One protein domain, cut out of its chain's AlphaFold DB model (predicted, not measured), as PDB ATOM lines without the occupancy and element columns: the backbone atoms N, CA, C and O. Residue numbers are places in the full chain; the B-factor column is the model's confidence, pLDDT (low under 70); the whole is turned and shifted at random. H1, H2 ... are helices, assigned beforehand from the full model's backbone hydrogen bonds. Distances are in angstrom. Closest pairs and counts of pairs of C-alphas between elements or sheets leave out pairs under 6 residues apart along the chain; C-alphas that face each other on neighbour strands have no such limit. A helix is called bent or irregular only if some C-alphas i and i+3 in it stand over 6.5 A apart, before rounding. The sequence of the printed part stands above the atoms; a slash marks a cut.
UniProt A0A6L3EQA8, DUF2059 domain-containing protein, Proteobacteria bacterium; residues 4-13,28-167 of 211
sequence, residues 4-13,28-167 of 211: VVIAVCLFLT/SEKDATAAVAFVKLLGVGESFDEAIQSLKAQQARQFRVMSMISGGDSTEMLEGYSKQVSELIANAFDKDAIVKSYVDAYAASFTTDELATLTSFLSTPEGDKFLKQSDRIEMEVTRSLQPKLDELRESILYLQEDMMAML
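This is residues 4 to 13 and 28 to 167 of the 211 residues of the protein "DUF2059 domain-containing protein" of Proteobacteria bacterium (UniProt A0A6L3EQA8). The helices make an open fork: one prong is the helical hairpin of H3 and H4, the other is the long bent helix H7, and H2, H5 and H6 pack together at the base. The short helix H1 lies between the prongs, and residues 140 to 167 of H7 stick out. The printed part has 150 residues with seven named helices, H1 to H7 in order, and no named strand; its class is all helix. It is loose, with a radius of gyration of the C-alphas of 21.6 A, and spans 60 by 44 by 32 A.

H1, residues 4 to 11, and H3, residues 44 to 69, only just touch, with 3 pairs of C-alphas within 8 A, the closest Val 5 and Ser 47 at 7.2 A, H3 with residues 47 to 51 alone. H2, residues 29 to 41, touches H5, residues 95 to 109, at a steep tilt of 60 degrees; the closest C-alphas are Asp 31 and Ala 107, 5.1 A. H2 touches H6, residues 112 to 122, at a shallow tilt of 15 degrees, closest C-alphas Asp 31 and Thr 112, 4.7 A. H3 and H4, residues 75 to 92, form a hairpin at 21 degrees, closest C-alphas Ser 67 and Thr 75, 6.6 A. H7, residues 125 to 167, assigned as one helix by its hydrogen bonds, is bent: C-alphas 144 and 147 are 7.0 A apart. H7a, residues 125 to 144, touches H6 only at the corner, closest C-alphas Phe 121 and Gly 127, 5.5 A; H7b, residues 147 to 167, touches no helix. Every O i to N i+4 pair is within hydrogen-bond range in H2, H3, H4, H5, H6 and H7b, against 3 of 4 in H1 and 14 of 16 in H7a.

H1 begins at C-alpha 4 (-1.568, -41.344, -22.527). H3 measures 37.9 A, H7a 28.2 A and H7b 30.5 A, ending at C-alpha 167 (-1.088, -79.870, -6.475).

Residues 14 to 27 are not printed, and C-alphas 13 and 28 are 31.7 A apart across the cut. The links printed whole are tight. Residues 4 to 13 and 71 to 75 have pLDDT under 70.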
ATOM      1  N   VAL A   4      -2.545 -40.979 -21.486       45.72
ATOM      2  CA  VAL A   4      -1.568 -41.344 -22.527       45.72
ATOM      3  C   VAL A   4      -0.209 -41.749 -21.938       45.72
ATOM      4  O   VAL A   4       0.471 -42.621 -22.471       45.72
ATOM      5  N   VAL A   5       0.191 -41.178 -20.795       46.66
ATOM      6  CA  VAL A   5       1.496 -41.478 -20.169       46.66
ATOM      7  C   VAL A   5       1.447 -42.728 -19.276       46.66
ATOM      8  O   VAL A   5       2.447 -43.431 -19.142       46.66
ATOM      9  N   ILE A   6       0.287 -43.074 -18.704       46.41
ATOM     10  CA  ILE A   6       0.170 -44.234 -17.799       46.41
ATOM     11  C   ILE A   6       0.213 -45.549 -18.588       46.41
ATOM     12  O   ILE A   6       0.838 -46.509 -18.132       46.41
ATOM     13  N   ALA A   7      -0.366 -45.584 -19.793       43.66
ATOM     14  CA  ALA A   7      -0.265 -46.746 -20.675       43.66
ATOM     15  C   ALA A   7       1.187 -47.002 -21.129       43.66
ATOM     16  O   ALA A   7       1.628 -48.149 -21.155       43.66
ATOM     17  N   VAL A   8       1.972 -45.946 -21.383       45.22
ATOM     18  CA  VAL A   8       3.399 -46.080 -21.733       45.22
ATOM     19  C   VAL A   8       4.242 -46.525 -20.528       45.22
ATOM     20  O   VAL A   8       5.107 -47.388 -20.678       45.22
ATOM     21  N   CYS A   9       3.944 -46.051 -19.313       43.59
ATOM     22  CA  CYS A   9       4.620 -46.519 -18.095       43.59
ATOM     23  C   CYS A   9       4.344 -48.000 -17.763       43.59
ATOM     24  O   CYS A   9       5.229 -48.669 -17.233       43.59
ATOM     25  N   LEU A  10       3.161 -48.539 -18.090       40.44
ATOM     26  CA  LEU A  10       2.838 -49.957 -17.860       40.44
ATOM     27  C   LEU A  10       3.448 -50.908 -18.903       40.44
ATOM     28  O   LEU A  10       3.653 -52.081 -18.599       40.44
ATOM     29  N   PHE A  11       3.802 -50.423 -20.096       40.88
ATOM     30  CA  PHE A  11       4.581 -51.208 -21.061       40.88
ATOM     31  C   PHE A  11       6.089 -51.210 -20.757       40.88
ATOM     32  O   PHE A  11       6.779 -52.167 -21.106       40.88
ATOM     33  N   LEU A  12       6.604 -50.198 -20.049       44.06
ATOM     34  CA  LEU A  12       8.029 -50.083 -19.710       44.06
ATOM     35  C   LEU A  12       8.513 -51.069 -18.631       44.06
ATOM     36  O   LEU A  12       9.711 -51.320 -18.549       44.06
ATOM     37  N   THR A  13       7.630 -51.678 -17.833       46.34
ATOM     38  CA  THR A  13       8.038 -52.684 -16.827       46.34
ATOM     39  C   THR A  13       8.095 -54.114 -17.366       46.34
ATOM     40  O   THR A  13       8.676 -54.979 -16.714       46.34
ATOM     41  N   SER A  28      19.865 -33.833 -37.967       84.88
ATOM     42  CA  SER A  28      20.322 -32.444 -37.972       84.88
ATOM     43  C   SER A  28      19.869 -31.671 -36.726       84.88
ATOM     44  O   SER A  28      18.873 -32.002 -36.087       84.88
ATOM     45  N   GLU A  29      20.566 -30.576 -36.413       86.50
ATOM     46  CA  GLU A  29      20.197 -29.643 -35.333       86.50
ATOM     47  C   GLU A  29      18.825 -28.969 -35.564       86.50
ATOM     48  O   GLU A  29      18.108 -28.624 -34.619       86.50
ATOM     49  N   LYS A  30      18.417 -28.833 -36.833       85.81
ATOM     50  CA  LYS A  30      17.089 -28.324 -37.203       85.81
ATOM     51  C   LYS A  30      15.981 -29.302 -36.816       85.81
ATOM     52  O   LYS A  30      14.979 -28.864 -36.252       85.81
ATOM     53  N   ASP A  31      16.197 -30.603 -37.030       84.62
ATOM     54  CA  ASP A  31      15.235 -31.642 -36.641       84.62
ATOM     55  C   ASP A  31      15.058 -31.673 -35.115       84.62
ATOM     56  O   ASP A  31      13.932 -31.738 -34.623       84.62
ATOM     57  N   ALA A  32      16.152 -31.515 -34.357       87.50
ATOM     58  CA  ALA A  32      16.097 -31.408 -32.898       87.50
ATOM     59  C   ALA A  32      15.265 -30.200 -32.439       87.50
ATOM     60  O   ALA A  32      14.413 -30.324 -31.562       87.50
ATOM     61  N   THR A  33      15.466 -29.034 -33.056       91.88
ATOM     62  CA  THR A  33      14.740 -27.806 -32.690       91.88
ATOM     63  C   THR A  33      13.239 -27.923 -32.983       91.88
ATOM     64  O   THR A  33      12.413 -27.541 -32.151       91.88
ATOM     65  N   ALA A  34      12.869 -28.491 -34.136       93.12
ATOM     66  CA  ALA A  34      11.471 -28.746 -34.481       93.12
ATOM     67  C   ALA A  34      10.825 -29.766 -33.526       93.12
ATOM     68  O   ALA A  34       9.696 -29.562 -33.077       93.12
ATOM     69  N   ALA A  35      11.559 -30.817 -33.148       94.69
ATOM     70  CA  ALA A  35      11.091 -31.817 -32.195       94.69
ATOM     71  C   ALA A  35      10.876 -31.230 -30.791       94.69
ATOM     72  O   ALA A  35       9.883 -31.561 -30.150       94.69
ATOM     73  N   VAL A  36      11.732 -30.310 -30.326       94.62
ATOM     74  CA  VAL A  36      11.526 -29.593 -29.050       94.62
ATOM     75  C   VAL A  36      10.204 -28.827 -29.055       94.62
ATOM     76  O   VAL A  36       9.427 -28.932 -28.104       94.62
ATOM     77  N   ALA A  37       9.925 -28.070 -30.121       93.81
ATOM     78  CA  ALA A  37       8.682 -27.309 -30.237       93.81
ATOM     79  C   ALA A  37       7.454 -28.234 -30.236       93.81
ATOM     80  O   ALA A  37       6.486 -27.977 -29.519       93.81
ATOM     81  N   PHE A  38       7.533 -29.338 -30.980       96.00
ATOM     82  CA  PHE A  38       6.475 -30.336 -31.055       96.00
ATOM     83  C   PHE A  38       6.224 -31.033 -29.706       96.00
ATOM     84  O   PHE A  38       5.094 -31.055 -29.223       96.00
ATOM     85  N   VAL A  39       7.268 -31.540 -29.041       94.56
ATOM     86  CA  VAL A  39       7.162 -32.225 -27.736       94.56
ATOM     87  C   VAL A  39       6.620 -31.298 -26.651       94.56
ATOM     88  O   VAL A  39       5.829 -31.726 -25.808       94.56
ATOM     89  N   LYS A  40       6.992 -30.014 -26.683       94.00
ATOM     90  CA  LYS A  40       6.422 -29.007 -25.784       94.00
ATOM     91  C   LYS A  40       4.921 -28.839 -26.011       94.00
ATOM     92  O   LYS A  40       4.170 -28.747 -25.048       94.00
ATOM     93  N   LEU A  41       4.480 -28.824 -27.267       93.62
ATOM     94  CA  LEU A  41       3.066 -28.705 -27.613       93.62
ATOM     95  C   LEU A  41       2.245 -29.917 -27.142       93.62
ATOM     96  O   LEU A  41       1.110 -29.759 -26.703       93.62
ATOM     97  N   LEU A  42       2.839 -31.113 -27.166       92.06
ATOM     98  CA  LEU A  42       2.230 -32.324 -26.606       92.06
ATOM     99  C   LEU A  42       2.071 -32.277 -25.075       92.06
ATOM    100  O   LEU A  42       1.393 -33.129 -24.505       92.06
ATOM    101  N   GLY A  43       2.692 -31.311 -24.392       91.81
ATOM    102  CA  GLY A  43       2.582 -31.159 -22.944       91.81
ATOM    103  C   GLY A  43       3.197 -32.325 -22.166       91.81
ATOM    104  O   GLY A  43       2.680 -32.715 -21.113       91.81
ATOM    105  N   VAL A  44       4.257 -32.944 -22.705       89.00
ATOM    106  CA  VAL A  44       4.921 -34.106 -22.088       89.00
ATOM    107  C   VAL A  44       5.452 -33.737 -20.703       89.00
ATOM    108  O   VAL A  44       5.199 -34.455 -19.739       89.00
ATOM    109  N   GLY A  45       6.109 -32.581 -20.573       87.50
ATOM    110  CA  GLY A  45       6.656 -32.115 -19.300       87.50
ATOM    111  C   GLY A  45       5.584 -31.914 -18.223       87.50
ATOM    112  O   GLY A  45       5.758 -32.360 -17.093       87.50
ATOM    113  N   GLU A  46       4.461 -31.292 -18.575       89.44
ATOM    114  CA  GLU A  46       3.320 -31.072 -17.684       89.44
ATOM    115  C   GLU A  46       2.643 -32.394 -17.307       89.44
ATOM    116  O   GLU A  46       2.235 -32.585 -16.163       89.44
ATOM    117  N   SER A  47       2.547 -33.333 -18.251       84.81
ATOM    118  CA  SER A  47       1.988 -34.665 -17.999       84.81
ATOM    119  C   SER A  47       2.848 -35.465 -17.016       84.81
ATOM    120  O   SER A  47       2.307 -36.168 -16.163       84.81
ATOM    121  N   PHE A  48       4.175 -35.314 -17.074       84.31
ATOM    122  CA  PHE A  48       5.085 -35.889 -16.080       84.31
ATOM    123  C   PHE A  48       4.909 -35.264 -14.695       84.31
ATOM    124  O   PHE A  48       4.845 -35.997 -13.706       84.31
ATOM    125  N   ASP A  49       4.760 -33.941 -14.607       85.56
ATOM    126  CA  ASP A  49       4.506 -33.273 -13.325       85.56
ATOM    127  C   ASP A  49       3.195 -33.767 -12.695       85.56
ATOM    128  O   ASP A  49       3.155 -34.094 -11.505       85.56
ATOM    129  N   GLU A  50       2.131 -33.888 -13.494       86.50
ATOM    130  CA  GLU A  50       0.847 -34.450 -13.062       86.50
ATOM    131  C   GLU A  50       0.985 -35.908 -12.597       86.50
ATOM    132  O   GLU A  50       0.407 -36.284 -11.573       86.50
ATOM    133  N   ALA A  51       1.770 -36.731 -13.301       83.19
ATOM    134  CA  ALA A  51       2.016 -38.122 -12.926       83.19
ATOM    135  C   ALA A  51       2.755 -38.230 -11.581       83.19
ATOM    136  O   ALA A  51       2.327 -38.985 -10.704       83.19
ATOM    137  N   ILE A  52       3.802 -37.426 -11.373       83.94
ATOM    138  CA  ILE A  52       4.543 -37.366 -10.104       83.94
ATOM    139  C   ILE A  52       3.631 -36.883  -8.973       83.94
ATOM    140  O   ILE A  52       3.645 -37.450  -7.878       83.94
ATOM    141  N   GLN A  53       2.809 -35.857  -9.211       85.75
ATOM    142  CA  GLN A  53       1.844 -35.377  -8.219       85.75
ATOM    143  C   GLN A  53       0.795 -36.438  -7.878       85.75
ATOM    144  O   GLN A  53       0.474 -36.628  -6.704       85.75
ATOM    145  N   SER A  54       0.292 -37.162  -8.880       84.06
ATOM    146  CA  SER A  54      -0.645 -38.269  -8.685       84.06
ATOM    147  C   SER A  54      -0.027 -39.383  -7.839       84.06
ATOM    148  O   SER A  54      -0.651 -39.846  -6.881       84.06
ATOM    149  N   LEU A  55       1.231 -39.748  -8.120       82.81
ATOM    150  CA  LEU A  55       1.975 -40.749  -7.358       82.81
ATOM    151  C   LEU A  55       2.179 -40.310  -5.902       82.81
ATOM    152  O   LEU A  55       1.856 -41.065  -4.984       82.81
ATOM    153  N   LYS A  56       2.602 -39.059  -5.674       81.19
ATOM    154  CA  LYS A  56       2.715 -38.472  -4.325       81.19
ATOM    155  C   LYS A  56       1.374 -38.474  -3.588       81.19
ATOM    156  O   LYS A  56       1.313 -38.820  -2.409       81.19
ATOM    157  N   ALA A  57       0.279 -38.142  -4.270       84.25
ATOM    158  CA  ALA A  57      -1.058 -38.159  -3.681       84.25
ATOM    159  C   ALA A  57      -1.530 -39.584  -3.340       84.25
ATOM    160  O   ALA A  57      -2.163 -39.797  -2.304       84.25
ATOM    161  N   GLN A  58      -1.227 -40.574  -4.183       84.31
ATOM    162  CA  GLN A  58      -1.512 -41.983  -3.913       84.31
ATOM    163  C   GLN A  58      -0.716 -42.489  -2.709       84.31
ATOM    164  O   GLN A  58      -1.293 -43.113  -1.819       84.31
ATOM    165  N   GLN A  59       0.568 -42.153  -2.645       80.56
ATOM    166  CA  GLN A  59       1.439 -42.479  -1.527       80.56
ATOM    167  C   GLN A  59       0.916 -41.853  -0.222       80.56
ATOM    168  O   GLN A  59       0.727 -42.557   0.767       80.56
ATOM    169  N   ALA A  60       0.574 -40.561  -0.221       80.56
ATOM    170  CA  ALA A  60       0.018 -39.881   0.952       80.56
ATOM    171  C   ALA A  60      -1.284 -40.532   1.457       80.56
ATOM    172  O   ALA A  60      -1.512 -40.624   2.666       80.56
ATOM    173  N   ARG A  61      -2.134 -41.026   0.545       84.38
ATOM    174  CA  ARG A  61      -3.336 -41.795   0.908       84.38
ATOM    175  C   ARG A  61      -2.988 -43.121   1.581       84.38
ATOM    176  O   ARG A  61      -3.587 -43.432   2.605       84.38
ATOM    177  N   GLN A  62      -2.018 -43.869   1.053       82.19
ATOM    178  CA  GLN A  62      -1.559 -45.121   1.671       82.19
ATOM    179  C   GLN A  62      -0.980 -44.880   3.071       82.19
ATOM    180  O   GLN A  62      -1.337 -45.588   4.011       82.19
ATOM    181  N   PHE A  63      -0.180 -43.824   3.236       81.31
ATOM    182  CA  PHE A  63       0.371 -43.443   4.538       81.31
ATOM    183  C   PHE A  63      -0.707 -43.111   5.568       81.31
ATOM    184  O   PHE A  63      -0.616 -43.579   6.699       81.31
ATOM    185  N   ARG A  64      -1.755 -42.369   5.184       80.56
ATOM    186  CA  ARG A  64      -2.883 -42.080   6.087       80.56
ATOM    187  C   ARG A  64      -3.591 -43.344   6.567       80.56
ATOM    188  O   ARG A  64      -3.975 -43.420   7.729       80.56
ATOM    189  N   VAL A  65      -3.765 -44.331   5.689       82.81
ATOM    190  CA  VAL A  65      -4.372 -45.614   6.068       82.81
ATOM    191  C   VAL A  65      -3.466 -46.358   7.050       82.81
ATOM    192  O   VAL A  65      -3.937 -46.802   8.092       82.81
ATOM    193  N   MET A  66      -2.159 -46.425   6.779       76.62
ATOM    194  CA  MET A  66      -1.193 -47.050   7.691       76.62
ATOM    195  C   MET A  66      -1.138 -46.360   9.056       76.62
ATOM    196  O   MET A  66      -1.164 -47.052  10.069       76.62
ATOM    197  N   SER A  67      -1.138 -45.024   9.106       75.94
ATOM    198  CA  SER A  67      -1.085 -44.280  10.372       75.94
ATOM    199  C   SER A  67      -2.318 -44.503  11.251       75.94
ATOM    200  O   SER A  67      -2.212 -44.471  12.474       75.94
ATOM    201  N   MET A  68      -3.488 -44.735  10.639       78.19
ATOM    202  CA  MET A  68      -4.713 -45.084  11.368       78.19
ATOM    203  C   MET A  68      -4.637 -46.493  11.967       78.19
ATOM    204  O   MET A  68      -5.135 -46.712  13.065       78.19
ATOM    205  N   ILE A  69      -3.998 -47.436  11.268       79.12
ATOM    206  CA  ILE A  69      -3.824 -48.820  11.736       79.12
ATOM    207  C   ILE A  69      -2.774 -48.893  12.854       79.12
ATOM    208  O   ILE A  69      -2.938 -49.660  13.799       79.12
ATOM    209  N   SER A  70      -1.714 -48.085  12.777       73.00
ATOM    210  CA  SER A  70      -0.593 -48.113  13.725       73.00
ATOM    211  C   SER A  70      -0.797 -47.263  14.989       73.00
ATOM    212  O   SER A  70       0.141 -47.102  15.763       73.00
ATOM    213  N   GLY A  71      -1.988 -46.695  15.213       68.44
ATOM    214  CA  GLY A  71      -2.333 -46.031  16.478       68.44
ATOM    215  C   GLY A  71      -1.598 -44.715  16.778       68.44
ATOM    216  O   GLY A  71      -1.575 -44.294  17.926       68.44
ATOM    217  N   GLY A  72      -1.017 -44.044  15.777       62.28
ATOM    218  CA  GLY A  72      -0.421 -42.704  15.925       62.28
ATOM    219  C   GLY A  72       1.046 -42.645  16.384       62.28
ATOM    220  O   GLY A  72       1.744 -41.710  15.990       62.28
ATOM    221  N   ASP A  73       1.557 -43.664  17.084       60.50
ATOM    222  CA  ASP A  73       2.937 -43.698  17.623       60.50
ATOM    223  C   ASP A  73       4.037 -43.803  16.548       60.50
ATOM    224  O   ASP A  73       5.222 -43.646  16.826       60.50
ATOM    225  N   SER A  74       3.668 -44.056  15.291       65.44
ATOM    226  CA  SER A  74       4.611 -44.210  14.169       65.44
ATOM    227  C   SER A  74       4.660 -43.002  13.230       65.44
ATOM    228  O   SER A  74       5.248 -43.091  12.155       65.44
ATOM    229  N   THR A  75       4.028 -41.883  13.588       69.69
ATOM    230  CA  THR A  75       3.882 -40.703  12.713       69.69
ATOM    231  C   THR A  75       5.222 -40.153  12.218       69.69
ATOM    232  O   THR A  75       5.376 -39.948  11.017       69.69
ATOM    233  N   GLU A  76       6.221 -40.028  13.090       75.12
ATOM    234  CA  GLU A  76       7.551 -39.509  12.729       75.12
ATOM    235  C   GLU A  76       8.326 -40.462  11.790       75.12
ATOM    236  O   GLU A  76       8.950 -40.036  10.816       75.12
ATOM    237  N   MET A  77       8.211 -41.778  12.007       74.31
ATOM    238  CA  MET A  77       8.786 -42.796  11.114       74.31
ATOM    239  C   MET A  77       8.113 -42.776   9.732       74.31
ATOM    240  O   MET A  77       8.788 -42.866   8.705       74.31
ATOM    241  N   LEU A  78       6.784 -42.644   9.698       71.88
ATOM    242  CA  LEU A  78       6.007 -42.582   8.460       71.88
ATOM    243  C   LEU A  78       6.301 -41.302   7.667       71.88
ATOM    244  O   LEU A  78       6.380 -41.356   6.440       71.88
ATOM    245  N   GLU A  79       6.522 -40.169   8.335       78.75
ATOM    246  CA  GLU A  79       6.976 -38.930   7.693       78.75
ATOM    247  C   GLU A  79       8.379 -39.073   7.096       78.75
ATOM    248  O   GLU A  79       8.592 -38.703   5.936       78.75
ATOM    249  N   GLY A  80       9.314 -39.683   7.834       79.69
ATOM    250  CA  GLY A  80      10.652 -39.998   7.331       79.69
ATOM    251  C   GLY A  80      10.612 -40.873   6.075       79.69
ATOM    252  O   GLY A  80      11.248 -40.552   5.069       79.69
ATOM    253  N   TYR A  81       9.797 -41.929   6.087       79.19
ATOM    254  CA  TYR A  81       9.622 -42.815   4.933       79.19
ATOM    255  C   TYR A  81       8.934 -42.103   3.761       79.19
ATOM    256  O   TYR A  81       9.312 -42.276   2.603       79.19
ATOM    257  N   SER A  82       7.946 -41.250   4.045       76.94
ATOM    258  CA  SER A  82       7.253 -40.466   3.023       76.94
ATOM    259  C   SER A  82       8.204 -39.526   2.277       76.94
ATOM    260  O   SER A  82       8.152 -39.424   1.043       76.94
ATOM    261  N   LYS A  83       9.123 -38.891   3.018       83.56
ATOM    262  CA  LYS A  83      10.190 -38.051   2.471       83.56
ATOM    263  C   LYS A  83      11.175 -38.864   1.631       83.56
ATOM    264  O   LYS A  83      11.437 -38.470   0.500       83.56
ATOM    265  N   GLN A  84      11.639 -40.015   2.124       83.62
ATOM    266  CA  GLN A  84      12.542 -40.898   1.373       83.62
ATOM    267  C   GLN A  84      11.934 -41.360   0.047       83.62
ATOM    268  O   GLN A  84      12.600 -41.319  -0.981       83.62
ATOM    269  N   VAL A  85      10.660 -41.755   0.038       78.12
ATOM    270  CA  VAL A  85       9.977 -42.146  -1.203       78.12
ATOM    271  C   VAL A  85       9.792 -40.939  -2.126       78.12
ATOM    272  O   VAL A  85       9.979 -41.068  -3.330       78.12
ATOM    273  N   SER A  86       9.493 -39.750  -1.593       77.88
ATOM    274  CA  SER A  86       9.410 -38.529  -2.406       77.88
ATOM    275  C   SER A  86      10.749 -38.161  -3.052       77.88
ATOM    276  O   SER A  86      10.765 -37.751  -4.211       77.88
ATOM    277  N   GLU A  87      11.858 -38.317  -2.325       84.31
ATOM    278  CA  GLU A  87      13.222 -38.132  -2.835       84.31
ATOM    279  C   GLU A  87      13.584 -39.213  -3.858       84.31
ATOM    280  O   GLU A  87      14.137 -38.898  -4.907       84.31
ATOM    281  N   LEU A  88      13.202 -40.469  -3.615       83.69
ATOM    282  CA  LEU A  88      13.388 -41.565  -4.565       83.69
ATOM    283  C   LEU A  88      12.630 -41.308  -5.872       83.69
ATOM    284  O   LEU A  88      13.200 -41.480  -6.943       83.69
ATOM    285  N   ILE A  89      11.379 -40.844  -5.798       78.00
ATOM    286  CA  ILE A  89      10.598 -40.443  -6.974       78.00
ATOM    287  C   ILE A  89      11.294 -39.280  -7.692       78.00
ATOM    288  O   ILE A  89      11.439 -39.323  -8.907       78.00
ATOM    289  N   ALA A  90      11.755 -38.257  -6.969       77.44
ATOM    290  CA  ALA A  90      12.437 -37.118  -7.584       77.44
ATOM    291  C   ALA A  90      13.755 -37.514  -8.277       77.44
ATOM    292  O   ALA A  90      14.050 -37.000  -9.349       77.44
ATOM    293  N   ASN A  91      14.515 -38.446  -7.697       78.50
ATOM    294  CA  ASN A  91      15.789 -38.912  -8.249       78.50
ATOM    295  C   ASN A  91      15.614 -39.924  -9.391       78.50
ATOM    296  O   ASN A  91      16.445 -39.978 -10.291       78.50
ATOM    297  N   ALA A  92      14.565 -40.749  -9.348       78.44
ATOM    298  CA  ALA A  92      14.292 -41.746 -10.382       78.44
ATOM    299  C   ALA A  92      13.667 -41.127 -11.640       78.44
ATOM    300  O   ALA A  92      13.854 -41.646 -12.738       78.44
ATOM    301  N   PHE A  93      12.923 -40.030 -11.484       77.19
ATOM    302  CA  PHE A  93      12.258 -39.340 -12.583       77.19
ATOM    303  C   PHE A  93      13.004 -38.057 -12.947       77.19
ATOM    304  O   PHE A  93      12.567 -36.952 -12.624       77.19
ATOM    305  N   ASP A  94      14.118 -38.208 -13.664       84.31
ATOM    306  CA  ASP A  94      14.769 -37.081 -14.332       84.31
ATOM    307  C   ASP A  94      13.892 -36.611 -15.504       84.31
ATOM    308  O   ASP A  94      13.899 -37.171 -16.606       84.31
ATOM    309  N   LYS A  95      13.086 -35.580 -15.235       86.25
ATOM    310  CA  LYS A  95      12.172 -34.973 -16.208       86.25
ATOM    311  C   LYS A  95      12.904 -34.525 -17.470       86.25
ATOM    312  O   LYS A  95      12.376 -34.724 -18.563       86.25
ATOM    313  N   ASP A  96      14.091 -33.945 -17.331       89.00
ATOM    314  CA  ASP A  96      14.839 -33.406 -18.464       89.00
ATOM    315  C   ASP A  96      15.367 -34.544 -19.338       89.00
ATOM    316  O   ASP A  96      15.226 -34.491 -20.562       89.00
ATOM    317  N   ALA A  97      15.872 -35.623 -18.730       89.00
ATOM    318  CA  ALA A  97      16.290 -36.820 -19.459       89.00
ATOM    319  C   ALA A  97      15.124 -37.481 -20.212       89.00
ATOM    320  O   ALA A  97      15.279 -37.913 -21.360       89.00
ATOM    321  N   ILE A  98      13.938 -37.531 -19.601       86.94
ATOM    322  CA  ILE A  98      12.757 -38.106 -20.247       86.94
ATOM    323  C   ILE A  98      12.280 -37.214 -21.397       86.94
ATOM    324  O   ILE A  98      12.115 -37.705 -22.512       86.94
ATOM    325  N   VAL A  99      12.107 -35.907 -21.173       90.38
ATOM    326  CA  VAL A  99      11.724 -34.960 -22.235       90.38
ATOM    327  C   VAL A  99      12.728 -35.016 -23.383       90.38
ATOM    328  O   VAL A  99      12.323 -35.087 -24.543       90.38
ATOM    329  N   LYS A 100      14.029 -35.067 -23.078       91.38
ATOM    330  CA  LYS A 100      15.078 -35.238 -24.083       91.38
ATOM    331  C   LYS A 100      14.907 -36.539 -24.868       91.38
ATOM    332  O   LYS A 100      15.010 -36.512 -26.088       91.38
ATOM    333  N   SER A 101      14.588 -37.650 -24.207       91.06
ATOM    334  CA  SER A 101      14.348 -38.933 -24.882       91.06
ATOM    335  C   SER A 101      13.179 -38.857 -25.870       91.06
ATOM    336  O   SER A 101      13.267 -39.401 -26.969       91.06
ATOM    337  N   TYR A 102      12.107 -38.132 -25.528       91.94
ATOM    338  CA  TYR A 102      11.010 -37.858 -26.462       91.94
ATOM    339  C   TYR A 102      11.472 -37.006 -27.650       91.94
ATOM    340  O   TYR A 102      11.163 -37.338 -28.793       91.94
ATOM    341  N   VAL A 103      12.223 -35.929 -27.399       93.75
ATOM    342  CA  VAL A 103      12.773 -35.067 -28.459       93.75
ATOM    343  C   VAL A 103      13.649 -35.876 -29.412       93.75
ATOM    344  O   VAL A 103      13.439 -35.813 -30.621       93.75
ATOM    345  N   ASP A 104      14.581 -36.671 -28.881       91.69
ATOM    346  CA  ASP A 104      15.481 -37.511 -29.672       91.69
ATOM    347  C   ASP A 104      14.685 -38.524 -30.516       91.69
ATOM    348  O   ASP A 104      14.950 -38.686 -31.709       91.69
ATOM    349  N   ALA A 105      13.666 -39.168 -29.933       92.62
ATOM    350  CA  ALA A 105      12.818 -40.130 -30.636       92.62
ATOM    351  C   ALA A 105      12.030 -39.489 -31.792       92.62
ATOM    352  O   ALA A 105      11.984 -40.048 -32.893       92.62
ATOM    353  N   TYR A 106      11.442 -38.308 -31.578       93.62
ATOM    354  CA  TYR A 106      10.724 -37.584 -32.631       93.62
ATOM    355  C   TYR A 106      11.669 -37.050 -33.711       93.62
ATOM    356  O   TYR A 106      11.373 -37.219 -34.892       93.62
ATOM    357  N   ALA A 107      12.824 -36.493 -33.337       93.88
ATOM    358  CA  ALA A 107      13.827 -35.997 -34.283       93.88
ATOM    359  C   ALA A 107      14.455 -37.115 -35.137       93.88
ATOM    360  O   ALA A 107      14.902 -36.866 -36.255       93.88
ATOM    361  N   ALA A 108      14.501 -38.349 -34.627       92.50
ATOM    362  CA  ALA A 108      14.958 -39.510 -35.388       92.50
ATOM    363  C   ALA A 108      13.881 -40.094 -36.317       92.50
ATOM    364  O   ALA A 108      14.219 -40.719 -37.323       92.50
ATOM    365  N   SER A 109      12.602 -39.913 -35.978       93.19
ATOM    366  CA  SER A 109      11.479 -40.549 -36.680       93.19
ATOM    367  C   SER A 109      10.832 -39.656 -37.737       93.19
ATOM    368  O   SER A 109      10.260 -40.173 -38.693       93.19
ATOM    369  N   PHE A 110      10.920 -38.336 -37.577       93.06
ATOM    370  CA  PHE A 110      10.276 -37.355 -38.445       93.06
ATOM    371  C   PHE A 110      11.285 -36.320 -38.938       93.06
ATOM    372  O   PHE A 110      12.241 -35.968 -38.250       93.06
ATOM    373  N   THR A 111      11.052 -35.809 -40.139       94.19
ATOM    374  CA  THR A 111      11.789 -34.672 -40.691       94.19
ATOM    375  C   THR A 111      11.316 -33.351 -40.077       94.19
ATOM    376  O   THR A 111      10.191 -33.240 -39.582       94.19
ATOM    377  N   THR A 112      12.155 -32.314 -40.162       94.94
ATOM    378  CA  THR A 112      11.795 -30.940 -39.770       94.94
ATOM    379  C   THR A 112      10.447 -30.486 -40.358       94.94
ATOM    380  O   THR A 112       9.631 -29.930 -39.625       94.94
ATOM    381  N   ASP A 113      10.185 -30.737 -41.647       96.31
ATOM    382  CA  ASP A 113       8.963 -30.269 -42.327       96.31
ATOM    383  C   ASP A 113       7.701 -31.005 -41.842       96.31
ATOM    384  O   ASP A 113       6.637 -30.399 -41.678       96.31
ATOM    385  N   GLU A 114       7.817 -32.304 -41.557       95.69
ATOM    386  CA  GLU A 114       6.734 -33.100 -40.968       95.69
ATOM    387  C   GLU A 114       6.416 -32.620 -39.551       95.69
ATOM    388  O   GLU A 114       5.254 -32.364 -39.232       95.69
ATOM    389  N   LEU A 115       7.444 -32.415 -38.718       96.12
ATOM    390  CA  LEU A 115       7.284 -31.884 -37.361       96.12
ATOM    391  C   LEU A 115       6.684 -30.475 -37.375       96.12
ATOM    392  O   LEU A 115       5.812 -30.177 -36.558       96.12
ATOM    393  N   ALA A 116       7.086 -29.620 -38.317       95.12
ATOM    394  CA  ALA A 116       6.512 -28.287 -38.483       95.12
ATOM    395  C   ALA A 116       5.031 -28.350 -38.886       95.12
ATOM    396  O   ALA A 116       4.205 -27.636 -38.315       95.12
ATOM    397  N   THR A 117       4.676 -29.241 -39.815       97.06
ATOM    398  CA  THR A 117       3.288 -29.441 -40.259       97.06
ATOM    399  C   THR A 117       2.409 -29.951 -39.117       97.06
ATOM    400  O   THR A 117       1.334 -29.402 -38.871       97.06
ATOM    401  N   LEU A 118       2.880 -30.955 -38.371       96.38
ATOM    402  CA  LEU A 118       2.180 -31.486 -37.200       96.38
ATOM    403  C   LEU A 118       2.021 -30.422 -36.112       96.38
ATOM    404  O   LEU A 118       0.927 -30.251 -35.579       96.38
ATOM    405  N   THR A 119       3.082 -29.667 -35.821       95.44
ATOM    406  CA  THR A 119       3.038 -28.567 -34.850       95.44
ATOM    407  C   THR A 119       2.029 -27.503 -35.276       95.44
ATOM    408  O   THR A 119       1.236 -27.044 -34.454       95.44
ATOM    409  N   SER A 120       2.007 -27.140 -36.563       96.50
ATOM    410  CA  SER A 120       1.054 -26.168 -37.105       96.50
ATOM    411  C   SER A 120      -0.387 -26.647 -36.960       96.50
ATOM    412  O   SER A 120      -1.239 -25.858 -36.562       96.50
ATOM    413  N   PHE A 121      -0.667 -27.917 -37.267       96.81
ATOM    414  CA  PHE A 121      -2.004 -28.492 -37.108       96.81
ATOM    415  C   PHE A 121      -2.428 -28.537 -35.639       96.81
ATOM    416  O   PHE A 121      -3.499 -28.059 -35.287       96.81
ATOM    417  N   LEU A 122      -1.579 -29.072 -34.763       95.75
ATOM    418  CA  LEU A 122      -1.901 -29.204 -33.344       95.75
ATOM    419  C   LEU A 122      -2.031 -27.847 -32.628       95.75
ATOM    420  O   LEU A 122      -2.640 -27.777 -31.566       95.75
ATOM    421  N   SER A 123      -1.504 -26.769 -33.217       93.94
ATOM    422  CA  SER A 123      -1.681 -25.398 -32.724       93.94
ATOM    423  C   SER A 123      -3.018 -24.759 -33.133       93.94
ATOM    424  O   SER A 123      -3.332 -23.667 -32.654       93.94
ATOM    425  N   THR A 124      -3.814 -25.380 -34.016       97.31
ATOM    426  CA  THR A 124      -5.157 -24.873 -34.354       97.31
ATOM    427  C   THR A 124      -6.181 -25.244 -33.271       97.31
ATOM    428  O   THR A 124      -5.946 -26.167 -32.486       97.31
ATOM    429  N   PRO A 125      -7.354 -24.580 -33.218       96.88
ATOM    430  CA  PRO A 125      -8.431 -24.967 -32.301       96.88
ATOM    431  C   PRO A 125      -8.883 -26.426 -32.465       96.88
ATOM    432  O   PRO A 125      -9.232 -27.087 -31.486       96.88
ATOM    433  N   GLU A 126      -8.879 -26.948 -33.691       96.69
ATOM    434  CA  GLU A 126      -9.202 -28.344 -33.990       96.69
ATOM    435  C   GLU A 126      -8.110 -29.294 -33.496       96.69
ATOM    436  O   GLU A 126      -8.438 -30.341 -32.941       96.69
ATOM    437  N   GLY A 127      -6.839 -28.920 -33.657       94.44
ATOM    438  CA  GLY A 127      -5.693 -29.664 -33.144       94.44
ATOM    439  C   GLY A 127      -5.672 -29.755 -31.616       94.44
ATOM    440  O   GLY A 127      -5.557 -30.848 -31.061       94.44
ATOM    441  N   ASP A 128      -5.894 -28.639 -30.921       91.94
ATOM    442  CA  ASP A 128      -6.029 -28.613 -29.456       91.94
ATOM    443  C   ASP A 128      -7.241 -29.436 -28.986       91.94
ATOM    444  O   ASP A 128      -7.155 -30.222 -28.036       91.94
ATOM    445  N   LYS A 129      -8.377 -29.327 -29.689       94.56
ATOM    446  CA  LYS A 129      -9.545 -30.174 -29.417       94.56
ATOM    447  C   LYS A 129      -9.213 -31.649 -29.621       94.56
ATOM    448  O   LYS A 129      -9.650 -32.463 -28.811       94.56
ATOM    449  N   PHE A 130      -8.470 -31.999 -30.668       94.06
ATOM    450  CA  PHE A 130      -8.038 -33.368 -30.926       94.06
ATOM    451  C   PHE A 130      -7.199 -33.908 -29.764       94.06
ATOM    452  O   PHE A 130      -7.570 -34.946 -29.221       94.06
ATOM    453  N   LEU A 131      -6.179 -33.172 -29.302       90.00
ATOM    454  CA  LEU A 131      -5.351 -33.567 -28.149       90.00
ATOM    455  C   LEU A 131      -6.178 -33.772 -26.873       90.00
ATOM    456  O   LEU A 131      -5.984 -34.727 -26.130       90.00
ATOM    457  N   LYS A 132      -7.159 -32.905 -26.614       88.12
ATOM    458  CA  LYS A 132      -8.033 -33.051 -25.436       88.12
ATOM    459  C   LYS A 132      -8.995 -34.231 -25.549       88.12
ATOM    460  O   LYS A 132      -9.369 -34.821 -24.535       88.12
ATOM    461  N   GLN A 133      -9.459 -34.547 -26.758       92.75
ATOM    462  CA  GLN A 133     -10.394 -35.649 -26.982       92.75
ATOM    463  C   GLN A 133      -9.689 -37.001 -27.072       92.75
ATOM    464  O   GLN A 133     -10.292 -37.979 -26.643       92.75
ATOM    465  N   SER A 134      -8.447 -37.079 -27.562       86.69
ATOM    466  CA  SER A 134      -7.696 -38.341 -27.623       86.69
ATOM    467  C   SER A 134      -7.585 -38.988 -26.246       86.69
ATOM    468  O   SER A 134      -7.944 -40.154 -26.094       86.69
ATOM    469  N   ASP A 135      -7.238 -38.201 -25.226       81.31
ATOM    470  CA  ASP A 135      -7.137 -38.669 -23.838       81.31
ATOM    471  C   ASP A 135      -8.479 -39.185 -23.310       81.31
ATOM    472  O   ASP A 135      -8.563 -40.200 -22.613       81.31
ATOM    473  N   ARG A 136      -9.562 -38.473 -23.638       86.88
ATOM    474  CA  ARG A 136     -10.910 -38.843 -23.213       86.88
ATOM    475  C   ARG A 136     -11.371 -40.130 -23.889       86.88
ATOM    476  O   ARG A 136     -11.947 -40.982 -23.217       86.88
ATOM    477  N   ILE A 137     -11.131 -40.262 -25.189       89.75
ATOM    478  CA  ILE A 137     -11.493 -41.446 -25.969       89.75
ATOM    479  C   ILE A 137     -10.740 -42.662 -25.427       89.75
ATOM    480  O   ILE A 137     -11.365 -43.685 -25.166       89.75
ATOM    481  N   GLU A 138      -9.435 -42.549 -25.175       80.38
ATOM    482  CA  GLU A 138      -8.638 -43.632 -24.585       80.38
ATOM    483  C   GLU A 138      -9.182 -44.063 -23.212       80.38
ATOM    484  O   GLU A 138      -9.342 -45.258 -22.941       80.38
ATOM    485  N   MET A 139      -9.545 -43.100 -22.359       84.44
ATOM    486  CA  MET A 139     -10.189 -43.387 -21.077       84.44
ATOM    487  C   MET A 139     -11.543 -44.086 -21.239       84.44
ATOM    488  O   MET A 139     -11.863 -44.986 -20.461       84.44
ATOM    489  N   GLU A 140     -12.365 -43.669 -22.201       90.94
ATOM    490  CA  GLU A 140     -13.664 -44.290 -22.473       90.94
ATOM    491  C   GLU A 140     -13.496 -45.724 -22.996       90.94
ATOM    492  O   GLU A 140     -14.183 -46.627 -22.514       90.94
ATOM    493  N   VAL A 141     -12.521 -45.963 -23.878       89.62
ATOM    494  CA  VAL A 141     -12.160 -47.306 -24.359       89.62
ATOM    495  C   VAL A 141     -11.686 -48.178 -23.197       89.62
ATOM    496  O   VAL A 141     -12.229 -49.262 -22.991       89.62
ATOM    497  N   THR A 142     -10.753 -47.695 -22.378       83.88
ATOM    498  CA  THR A 142     -10.249 -48.435 -21.209       83.88
ATOM    499  C   THR A 142     -11.376 -48.761 -20.228       83.88
ATOM    500  O   THR A 142     -11.521 -49.904 -19.800       83.88
ATOM    501  N   ARG A 143     -12.254 -47.792 -19.934       90.56
ATOM    502  CA  ARG A 143     -13.435 -48.004 -19.083       90.56
ATOM    503  C   ARG A 143     -14.381 -49.054 -19.663       90.56
ATOM    504  O   ARG A 143     -14.938 -49.837 -18.904       90.56
ATOM    505  N   SER A 144     -14.561 -49.080 -20.983       93.06
ATOM    506  CA  SER A 144     -15.409 -50.076 -21.650       93.06
ATOM    507  C   SER A 144     -14.828 -51.493 -21.589       93.06
ATOM    508  O   SER A 144     -15.580 -52.466 -21.597       93.06
ATOM    509  N   LEU A 145     -13.500 -51.614 -21.494       88.06
ATOM    510  CA  LEU A 145     -12.797 -52.887 -21.359       88.06
ATOM    511  C   LEU A 145     -12.749 -53.395 -19.915       88.06
ATOM    512  O   LEU A 145     -12.638 -54.602 -19.719       88.06
ATOM    513  N   GLN A 146     -12.876 -52.512 -18.918       85.19
ATOM    514  CA  GLN A 146     -12.756 -52.870 -17.501       85.19
ATOM    515  C   GLN A 146     -13.629 -54.071 -17.084       85.19
ATOM    516  O   GLN A 146     -13.071 -54.997 -16.502       85.19
ATOM    517  N   PRO A 147     -14.926 -54.166 -17.449       91.75
ATOM    518  CA  PRO A 147     -15.745 -55.317 -17.060       91.75
ATOM    519  C   PRO A 147     -15.218 -56.651 -17.605       91.75
ATOM    520  O   PRO A 147     -15.316 -57.675 -16.939       91.75
ATOM    521  N   LYS A 148     -14.622 -56.640 -18.805       86.81
ATOM    522  CA  LYS A 148     -14.027 -57.841 -19.411       86.81
ATOM    523  C   LYS A 148     -12.738 -58.250 -18.708       86.81
ATOM    524  O   LYS A 148     -12.454 -59.437 -18.590       86.81
ATOM    525  N   LEU A 149     -11.951 -57.272 -18.261       81.75
ATOM    526  CA  LEU A 149     -10.756 -57.532 -17.460       81.75
ATOM    527  C   LEU A 149     -11.128 -58.099 -16.088       81.75
ATOM    528  O   LEU A 149     -10.450 -59.006 -15.611       81.75
ATOM    529  N   ASP A 150     -12.213 -57.610 -15.488       83.69
ATOM    530  CA  ASP A 150     -12.716 -58.114 -14.210       83.69
ATOM    531  C   ASP A 150     -13.223 -59.566 -14.351       83.69
ATOM    532  O   ASP A 150     -12.849 -60.426 -13.559       83.69
ATOM    533  N   GLU A 151     -13.968 -59.888 -15.414       89.62
ATOM    534  CA  GLU A 151     -14.394 -61.266 -15.719       89.62
ATOM    535  C   GLU A 151     -13.203 -62.212 -15.958       89.62
ATOM    536  O   GLU A 151     -13.155 -63.341 -15.452       89.62
ATOM    537  N   LEU A 152     -12.196 -61.741 -16.700       87.00
ATOM    538  CA  LEU A 152     -10.970 -62.496 -16.934       87.00
ATOM    539  C   LEU A 152     -10.204 -62.739 -15.628       87.00
ATOM    540  O   LEU A 152      -9.659 -63.824 -15.430       87.00
ATOM    541  N   ARG A 153     -10.171 -61.753 -14.727       83.19
ATOM    542  CA  ARG A 153      -9.515 -61.875 -13.423       83.19
ATOM    543  C   ARG A 153     -10.138 -62.988 -12.584       83.19
ATOM    544  O   ARG A 153      -9.392 -63.808 -12.057       83.19
ATOM    545  N   GLU A 154     -11.463 -63.050 -12.501       88.00
ATOM    546  CA  GLU A 154     -12.160 -64.124 -11.777       88.00
ATOM    547  C   GLU A 154     -11.855 -65.501 -12.383       88.00
ATOM    548  O   GLU A 154     -11.573 -66.459 -11.664       88.00
ATOM    549  N   SER A 155     -11.797 -65.587 -13.714       86.06
ATOM    550  CA  SER A 155     -11.431 -66.825 -14.415       86.06
ATOM    551  C   SER A 155      -9.997 -67.274 -14.099       86.06
ATOM    552  O   SER A 155      -9.738 -68.464 -13.920       86.06
ATOM    553  N   ILE A 156      -9.058 -66.327 -14.000       85.44
ATOM    554  CA  ILE A 156      -7.670 -66.605 -13.608       85.44
ATOM    555  C   ILE A 156      -7.604 -67.091 -12.156       85.44
ATOM    556  O   ILE A 156      -6.881 -68.048 -11.884       85.44
ATOM    557  N   LEU A 157      -8.351 -66.473 -11.235       85.75
ATOM    558  CA  LEU A 157      -8.388 -66.897  -9.832       85.75
ATOM    559  C   LEU A 157      -8.938 -68.319  -9.694       85.75
ATOM    560  O   LEU A 157      -8.316 -69.144  -9.029       85.75
ATOM    561  N   TYR A 158     -10.025 -68.638 -10.401       90.00
ATOM    562  CA  TYR A 158     -10.572 -69.993 -10.442       90.00
ATOM    563  C   TYR A 158      -9.537 -71.018 -10.933       90.00
ATOM    564  O   TYR A 158      -9.343 -72.062 -10.310       90.00
ATOM    565  N   LEU A 159      -8.813 -70.704 -12.013       83.94
ATOM    566  CA  LEU A 159      -7.771 -71.586 -12.546       83.94
ATOM    567  C   LEU A 159      -6.605 -71.774 -11.559       83.94
ATOM    568  O   LEU A 159      -6.052 -72.869 -11.448       83.94
ATOM    569  N   GLN A 160      -6.221 -70.719 -10.838       80.25
ATOM    570  CA  GLN A 160      -5.185 -70.792  -9.805       80.25
ATOM    571  C   GLN A 160      -5.622 -71.661  -8.618       80.25
ATOM    572  O   GLN A 160      -4.820 -72.460  -8.129       80.25
ATOM    573  N   GLU A 161      -6.874 -71.540  -8.172       87.75
ATOM    574  CA  GLU A 161      -7.445 -72.385  -7.118       87.75
ATOM    575  C   GLU A 161      -7.496 -73.860  -7.533       87.75
ATOM    576  O   GLU A 161      -7.064 -74.724  -6.767       87.75
ATOM    577  N   ASP A 162      -7.936 -74.147  -8.759       88.38
ATOM    578  CA  ASP A 162      -7.989 -75.505  -9.312       88.38
ATOM    579  C   ASP A 162      -6.587 -76.130  -9.417       88.38
ATOM    580  O   ASP A 162      -6.348 -77.247  -8.950       88.38
ATOM    581  N   MET A 163      -5.601 -75.372  -9.910       80.81
ATOM    582  CA  MET A 163      -4.204 -75.810  -9.948       80.81
ATOM    583  C   MET A 163      -3.658 -76.110  -8.543       80.81
ATOM    584  O   MET A 163      -2.988 -77.126  -8.342       80.81
ATOM    585  N   MET A 164      -3.950 -75.266  -7.546       78.50
ATOM    586  CA  MET A 164      -3.546 -75.518  -6.158       78.50
ATOM    587  C   MET A 164      -4.233 -76.753  -5.567       78.50
ATOM    588  O   MET A 164      -3.592 -77.517  -4.840       78.50
ATOM    589  N   ALA A 165      -5.507 -76.987  -5.890       83.44
ATOM    590  CA  ALA A 165      -6.229 -78.185  -5.476       83.44
ATOM    591  C   ALA A 165      -5.605 -79.452  -6.083       83.44
ATOM    592  O   ALA A 165      -5.362 -80.421  -5.356       83.44
ATOM    593  N   MET A 166      -5.253 -79.429  -7.374       73.56
ATOM    594  CA  MET A 166      -4.539 -80.530  -8.031       73.56
ATOM    595  C   MET A 166      -3.171 -80.787  -7.399       73.56
ATOM    596  O   MET A 166      -2.836 -81.938  -7.113       73.56
ATOM    597  N   LEU A 167      -2.393 -79.736  -7.123       74.81
ATOM    598  CA  LEU A 167      -1.088 -79.870  -6.475       74.81
ATOM    599  C   LEU A 167      -1.220 -80.451  -5.064       74.81
ATOM    600  O   LEU A 167      -0.485 -81.374  -4.716       74.81
TER     601      LEU A 167